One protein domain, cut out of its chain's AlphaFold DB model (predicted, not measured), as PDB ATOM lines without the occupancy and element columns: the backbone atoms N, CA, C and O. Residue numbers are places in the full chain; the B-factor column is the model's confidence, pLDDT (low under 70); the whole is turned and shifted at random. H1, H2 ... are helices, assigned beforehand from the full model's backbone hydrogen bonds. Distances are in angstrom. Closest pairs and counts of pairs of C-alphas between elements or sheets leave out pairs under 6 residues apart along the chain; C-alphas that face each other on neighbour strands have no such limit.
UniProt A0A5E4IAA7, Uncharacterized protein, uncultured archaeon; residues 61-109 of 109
ATOM      1  N   CYS A  61      -8.880  69.850-145.500       81.44
ATOM      2  CA  CYS A  61      -7.626  70.175-146.158       81.44
ATOM      3  C   CYS A  61      -7.691  70.280-147.694       81.44
ATOM      4  O   CYS A  61      -6.758  70.823-148.278       81.44
ATOM      5  N   GLY A  62      -8.719  69.756-148.374       86.06
ATOM      6  CA  GLY A  62      -8.745  69.705-149.851       86.06
ATOM      7  C   GLY A  62      -7.600  68.878-150.475       86.06
ATOM      8  O   GLY A  62      -7.031  68.003-149.819       86.06
ATOM      9  N   ASP A  63      -7.254  69.135-151.744       90.12
ATOM     10  CA  ASP A  63      -6.133  68.461-152.425       90.12
ATOM     11  C   ASP A  63      -4.782  69.107-152.068       90.12
ATOM     12  O   ASP A  63      -4.484  70.241-152.441       90.12
ATOM     13  N   LEU A  64      -3.929  68.376-151.352       90.75
ATOM     14  CA  LEU A  64      -2.610  68.853-150.919       90.75
ATOM     15  C   LEU A  64      -1.535  68.829-152.017       90.75
ATOM     16  O   LEU A  64      -0.410  69.271-151.773       90.75
ATOM     17  N   ASN A  65      -1.843  68.297-153.201       92.12
ATOM     18  CA  ASN A  65      -0.968  68.375-154.374       92.12
ATOM     19  C   ASN A  65      -1.318  69.565-155.271       92.12
ATOM     20  O   ASN A  65      -0.519  69.951-156.127       92.12
ATOM     21  N   GLU A  66      -2.490  70.163-155.070       91.75
ATOM     22  CA  GLU A  66      -2.905  71.346-155.796       91.75
ATOM     23  C   GLU A  66      -2.229  72.590-155.210       91.75
ATOM     24  O   GLU A  66      -2.449  72.986-154.064       91.75
ATOM     25  N   VAL A  67      -1.408  73.246-156.032       91.31
ATOM     26  CA  VAL A  67      -0.629  74.431-155.641       91.31
ATOM     27  C   VAL A  67      -1.532  75.559-155.125       91.31
ATOM     28  O   VAL A  67      -1.204  76.185-154.118       91.31
ATOM     29  N   GLY A  68      -2.679  75.793-155.774       89.81
ATOM     30  CA  GLY A  68      -3.638  76.828-155.372       89.81
ATOM     31  C   GLY A  68      -4.271  76.552-154.007       89.81
ATOM     32  O   GLY A  68      -4.329  77.446-153.160       89.81
ATOM     33  N   ASN A  69      -4.659  75.301-153.747       91.75
ATOM     34  CA  ASN A  69      -5.200  74.900-152.454       91.75
ATOM     35  C   ASN A  69      -4.146  75.027-151.342       91.75
ATOM     36  O   ASN A  69      -4.395  75.660-150.322       91.75
ATOM     37  N   VAL A  70      -2.921  74.538-151.560       92.38
ATOM     38  CA  VAL A  70      -1.825  74.682-150.583       92.38
ATOM     39  C   VAL A  70      -1.510  76.152-150.289       92.38
ATOM     40  O   VAL A  70      -1.280  76.516-149.133       92.38
ATOM     41  N   GLN A  71      -1.545  77.014-151.307       93.69
ATOM     42  CA  GLN A  71      -1.379  78.452-151.121       93.69
ATOM     43  C   GLN A  71      -2.504  79.032-150.253       93.69
ATOM     44  O   GLN A  71      -2.224  79.806-149.334       93.69
ATOM     45  N   HIS A  72      -3.759  78.641-150.482       91.88
ATOM     46  CA  HIS A  72      -4.884  79.054-149.645       91.88
ATOM     47  C   HIS A  72      -4.714  78.601-148.185       91.88
ATOM     48  O   HIS A  72      -4.800  79.429-147.278       91.88
ATOM     49  N   LEU A  73      -4.371  77.330-147.950       90.69
ATOM     50  CA  LEU A  73      -4.137  76.804-146.600       90.69
ATOM     51  C   LEU A  73      -3.015  77.566-145.878       90.69
ATOM     52  O   LEU A  73      -3.132  77.873-144.693       90.69
ATOM     53  N   SER A  74      -1.943  77.924-146.594       90.62
ATOM     54  CA  SER A  74      -0.803  78.655-146.024       90.62
ATOM     55  C   SER A  74      -1.131  80.093-145.595       90.62
ATOM     56  O   SER A  74      -0.423  80.644-144.756       90.62
ATOM     57  N   HIS A  75      -2.220  80.692-146.097       92.31
ATOM     58  CA  HIS A  75      -2.714  81.990-145.614       92.31
ATOM     59  C   HIS A  75      -3.436  81.887-144.260       92.31
ATOM     60  O   HIS A  75      -3.588  82.895-143.567       92.31
ATOM     61  N   HIS A  76      -3.856  80.683-143.861       89.94
ATOM     62  CA  HIS A  76      -4.567  80.424-142.606       89.94
ATOM     63  C   HIS A  76      -3.875  79.319-141.782       89.94
ATOM     64  O   HIS A  76      -4.486  78.297-141.455       89.94
ATOM     65  N   PRO A  77      -2.599  79.515-141.401       88.31
ATOM     66  CA  PRO A  77      -1.762  78.455-140.846       88.31
ATOM     67  C   PRO A  77      -2.253  77.935-139.490       88.31
ATOM     68  O   PRO A  77      -2.122  76.749-139.212       88.31
ATOM     69  N   SER A  78      -2.883  78.777-138.667       87.06
ATOM     70  CA  SER A  78      -3.449  78.370-137.374       87.06
ATOM     71  C   SER A  78      -4.699  77.494-137.489       87.06
ATOM     72  O   SER A  78      -4.981  76.725-136.577       87.06
ATOM     73  N   GLN A  79      -5.448  77.610-138.589       85.69
ATOM     74  CA  GLN A  79      -6.673  76.838-138.823       85.69
ATOM     75  C   GLN A  79      -6.363  75.507-139.511       85.69
ATOM     76  O   GLN A  79      -6.994  74.501-139.215       85.69
ATOM     77  N   TYR A  80      -5.351  75.493-140.382       90.19
ATOM     78  CA  TYR A  80      -5.000  74.333-141.202       90.19
ATOM     79  C   TYR A  80      -3.631  73.743-140.859       90.19
ATOM     80  O   TYR A  80      -3.010  73.093-141.699       90.19
ATOM     81  N   ALA A  81      -3.149  73.946-139.633       89.19
ATOM     82  CA  ALA A  81      -1.849  73.466-139.169       89.19
ATOM     83  C   ALA A  81      -1.633  71.973-139.480       89.19
ATOM     84  O   ALA A  81      -0.607  71.586-140.044       89.19
ATOM     85  N   ASP A  82      -2.636  71.142-139.196       90.19
ATOM     86  CA  ASP A  82      -2.566  69.695-139.415       90.19
ATOM     87  C   ASP A  82      -2.622  69.306-140.900       90.19
ATOM     88  O   ASP A  82      -2.009  68.314-141.305       90.19
ATOM     89  N   CYS A  83      -3.275  70.114-141.737       91.31
ATOM     90  CA  CYS A  83      -3.256  69.955-143.190       91.31
ATOM     91  C   CYS A  83      -1.882  70.313-143.759       91.31
ATOM     92  O   CYS A  83      -1.288  69.556-144.526       91.31
ATOM     93  N   LEU A  84      -1.330  71.450-143.333       91.12
ATOM     94  CA  LEU A  84      -0.038  71.939-143.794       91.12
ATOM     95  C   LEU A  84       1.102  70.987-143.404       91.12
ATOM     96  O   LEU A  84       2.041  70.799-144.182       91.12
ATOM     97  N   LYS A  85       1.003  70.305-142.254       92.19
ATOM     98  CA  LYS A  85       1.930  69.229-141.858       92.19
ATOM     99  C   LYS A  85       1.965  68.065-142.847       92.19
ATOM    100  O   LYS A  85       3.023  67.457-142.995       92.19
ATOM    101  N   GLN A  86       0.882  67.800-143.571       92.81
ATOM    102  CA  GLN A  86       0.781  66.694-144.528       92.81
ATOM    103  C   GLN A  86       1.238  67.068-145.949       92.81
ATOM    104  O   GLN A  86       1.589  66.187-146.729       92.81
ATOM    105  N   VAL A  87       1.307  68.363-146.283       93.00
ATOM    106  CA  VAL A  87       1.751  68.836-147.608       93.00
ATOM    107  C   VAL A  87       3.209  68.453-147.865       93.00
ATOM    108  O   VAL A  87       4.063  68.624-146.994       93.00
ATOM    109  N   SER A  88       3.549  67.981-149.064       95.25
ATOM    110  CA  SER A  88       4.953  67.696-149.386       95.25
ATOM    111  C   SER A  88       5.807  68.983-149.386       95.25
ATOM    112  O   SER A  88       5.333  70.030-149.832       95.25
ATOM    113  N   PRO A  89       7.078  68.951-148.936       94.06
ATOM    114  CA  PRO A  89       7.934  70.143-148.937       94.06
ATOM    115  C   PRO A  89       8.080  70.779-150.326       94.06
ATOM    116  O   PRO A  89       8.093  72.001-150.448       94.06
ATOM    117  N   THR A  90       8.131  69.954-151.375       95.38
ATOM    118  CA  THR A  90       8.239  70.402-152.768       95.38
ATOM    119  C   THR A  90       7.004  71.181-153.211       95.38
ATOM    120  O   THR A  90       7.145  72.288-153.728       95.38
ATOM    121  N   VAL A  91       5.799  70.648-152.971       93.62
ATOM    122  CA  VAL A  91       4.545  71.334-153.335       93.62
ATOM    123  C   VAL A  91       4.357  72.589-152.486       93.62
ATOM    124  O   VAL A  91       3.985  73.634-153.009       93.62
ATOM    125  N   PHE A  92       4.699  72.532-151.195       94.88
ATOM    126  CA  PHE A  92       4.637  73.698-150.314       94.88
ATOM    127  C   PHE A  92       5.549  74.832-150.800       94.88
ATOM    128  O   PHE A  92       5.121  75.985-150.881       94.88
ATOM    129  N   LYS A  93       6.789  74.507-151.184       93.94
ATOM    130  CA  LYS A  93       7.740  75.477-151.735       93.94
ATOM    131  C   LYS A  93       7.282  76.030-153.080       93.94
ATOM    132  O   LYS A  93       7.463  77.214-153.340       93.94
ATOM    133  N   GLN A  94       6.653  75.205-153.910       92.81
ATOM    134  CA  GLN A  94       6.059  75.648-155.169       92.81
ATOM    135  C   GLN A  94       4.874  76.605-154.951       92.81
ATOM    136  O   GLN A  94       4.742  77.574-155.691       92.81
ATOM    137  N   ALA A  95       4.040  76.359-153.937       93.50
ATOM    138  CA  ALA A  95       2.853  77.161-153.637       93.50
ATOM    139  C   ALA A  95       3.156  78.480-152.916       93.50
ATOM    140  O   ALA A  95       2.522  79.496-153.187       93.50
ATOM    141  N   THR A  96       4.120  78.472-151.995       91.44
ATOM    142  CA  THR A  96       4.393  79.607-151.092       91.44
ATOM    143  C   THR A  96       5.709  80.322-151.388       91.44
ATOM    144  O   THR A  96       5.973  81.391-150.841       91.44
ATOM    145  N   GLY A  97       6.580  79.721-152.204       91.69
ATOM    146  CA  GLY A  97       7.946  80.194-152.431       91.69
ATOM    147  C   GLY A  97       8.890  80.006-151.238       91.69
ATOM    148  O   GLY A  97      10.054  80.395-151.329       91.69
ATOM    149  N   THR A  98       8.426  79.413-150.133       90.75
ATOM    150  CA  THR A  98       9.177  79.295-148.876       90.75
ATOM    151  C   THR A  98       9.381  77.833-148.492       90.75
ATOM    152  O   THR A  98       8.566  76.967-148.809       90.75
ATOM    153  N   ASP A  99      10.481  77.536-147.799       95.38
ATOM    154  CA  ASP A  99      10.720  76.202-147.255       95.38
ATOM    155  C   ASP A  99       9.714  75.880-146.141       95.38
ATOM    156  O   ASP A  99       9.491  76.670-145.220       95.38
ATOM    157  N   LYS A 100       9.113  74.689-146.226       91.81
ATOM    158  CA  LYS A 100       8.038  74.252-145.327       91.81
ATOM    159  C   LYS A 100       8.454  74.302-143.856       91.81
ATOM    160  O   LYS A 100       7.702  74.791-143.025       91.81
ATOM    161  N   GLU A 101       9.649  73.823-143.534       93.44
ATOM    162  CA  GLU A 101      10.156  73.773-142.155       93.44
ATOM    163  C   GLU A 101      10.316  75.173-141.554       93.44
ATOM    164  O   GLU A 101       9.870  75.419-140.433       93.44
ATOM    165  N   ALA A 102      10.873  76.110-142.327       93.31
ATOM    166  CA  ALA A 102      11.009  77.502-141.913       93.31
ATOM    167  C   ALA A 102       9.637  78.145-141.671       93.31
ATOM    168  O   ALA A 102       9.446  78.846-140.677       93.31
ATOM    169  N   PHE A 103       8.666  77.862-142.543       93.56
ATOM    170  CA  PHE A 103       7.297  78.339-142.382       93.56
ATOM    171  C   PHE A 103       6.629  77.786-141.113       93.56
ATOM    172  O   PHE A 103       6.037  78.556-140.356       93.56
ATOM    173  N   MET A 104       6.738  76.480-140.842       93.00
ATOM    174  CA  MET A 104       6.142  75.880-139.638       93.00
ATOM    175  C   MET A 104       6.754  76.457-138.365       93.00
ATOM    176  O   MET A 104       6.030  76.847-137.451       93.00
ATOM    177  N   GLN A 105       8.080  76.610-138.337       93.31
ATOM    178  CA  GLN A 105       8.784  77.185-137.196       93.31
ATOM    179  C   GLN A 105       8.362  78.638-136.927       93.31
ATOM    180  O   GLN A 105       8.169  79.012-135.772       93.31
ATOM    181  N   GLN A 106       8.187  79.450-137.976       91.94
ATOM    182  CA  GLN A 106       7.721  80.836-137.850       91.94
ATOM    183  C   GLN A 106       6.290  80.939-137.312       91.94
ATOM    184  O   GLN A 106       5.967  81.911-136.632       91.94
ATOM    185  N   ASN A 107       5.446  79.948-137.603       89.19
ATOM    186  CA  ASN A 107       4.034  79.941-137.221       89.19
ATOM    187  C   ASN A 107       3.734  79.084-135.978       89.19
ATOM    188  O   ASN A 107       2.581  79.012-135.562       89.19
ATOM    189  N   GLY A 108       4.748  78.460-135.367       88.50
ATOM    190  CA  GLY A 108       4.586  77.629-134.170       88.50
ATOM    191  C   GLY A 108       3.792  76.339-134.409       88.50
ATOM    192  O   GLY A 108       3.033  75.932-133.529       88.50
ATOM    193  N   ILE A 109       3.941  75.733-135.594       83.94
ATOM    194  CA  ILE A 109       3.198  74.545-136.055       83.94
ATOM    195  C   ILE A 109       4.030  73.268-135.948       83.94
ATOM    196  O   ILE A 109       5.222  73.304-136.324       83.94
TER     197      ILE A 109
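This is residues 61 to 109 of the 109 residues of an uncharacterized protein of uncultured archaeon (UniProt A0A5E4IAA7). Four short helices make a small rounded cluster, set as a rough ring: H1 and H2 form a helical hairpin on one side, H3 crosses H1, and H4 closes the far side, opposite H1 and near H2. The printed part has 49 residues with four named helices, in the order H1, H2, H3, H4, and no named strand; the class is all helix. It is compact, with a radius of gyration of the C-alphas of 9.1 A and spans of 24 by 19 by 16 A.

H1, residues 67 to 75, is the longest helix. H3, residues 89 to 96, touches it about perpendicular, at 74 degrees; their closest C-alphas, those of Val 67 and Ala 95, are 4.9 A apart. H2, residues 81 to 86, touches H1 at a shallow tilt of 31 degrees, opposite ways, and forms a hairpin with it; the closest C-alphas, those of Leu 73 and Leu 84, are 7.0 A apart. H4, residues 100 to 107, only just touches H3, with 3 pairs of C-alphas within 8 A, the closest those of Pro 89 and Lys 100 at 5.5 A; they run the same way at a steep tilt of 58 degrees. H2 and H4 are near each other, H1 and H4 are apart, and H2 and H3 are only just apart, with their closest C-alphas at 8.2 A. Every O i to N i+4 pair is within hydrogen-bond range in H1, H3 and H4, and 1 of 2 in H2.

H1 begins at C-alpha 67, (-0.629, 74.431, -155.641), and is 12.7 A long from first to last C-alpha. H4 measures 10.7 A and ends at C-alpha 107, (4.034, 79.941, -137.221). H3 measures 10.3 A and H2 9.0 A.

The C-alphas farthest apart, those of Glu 66 and Gly 108, are 23.7 A apart. The printed part has no cut and ends at Ile 109, the chain's last residue. The links H1 to H2, H2 to H3 and H3 to H4 are tight. Mean pLDDT of the printed part is 91.3, and no printed residue is under 70.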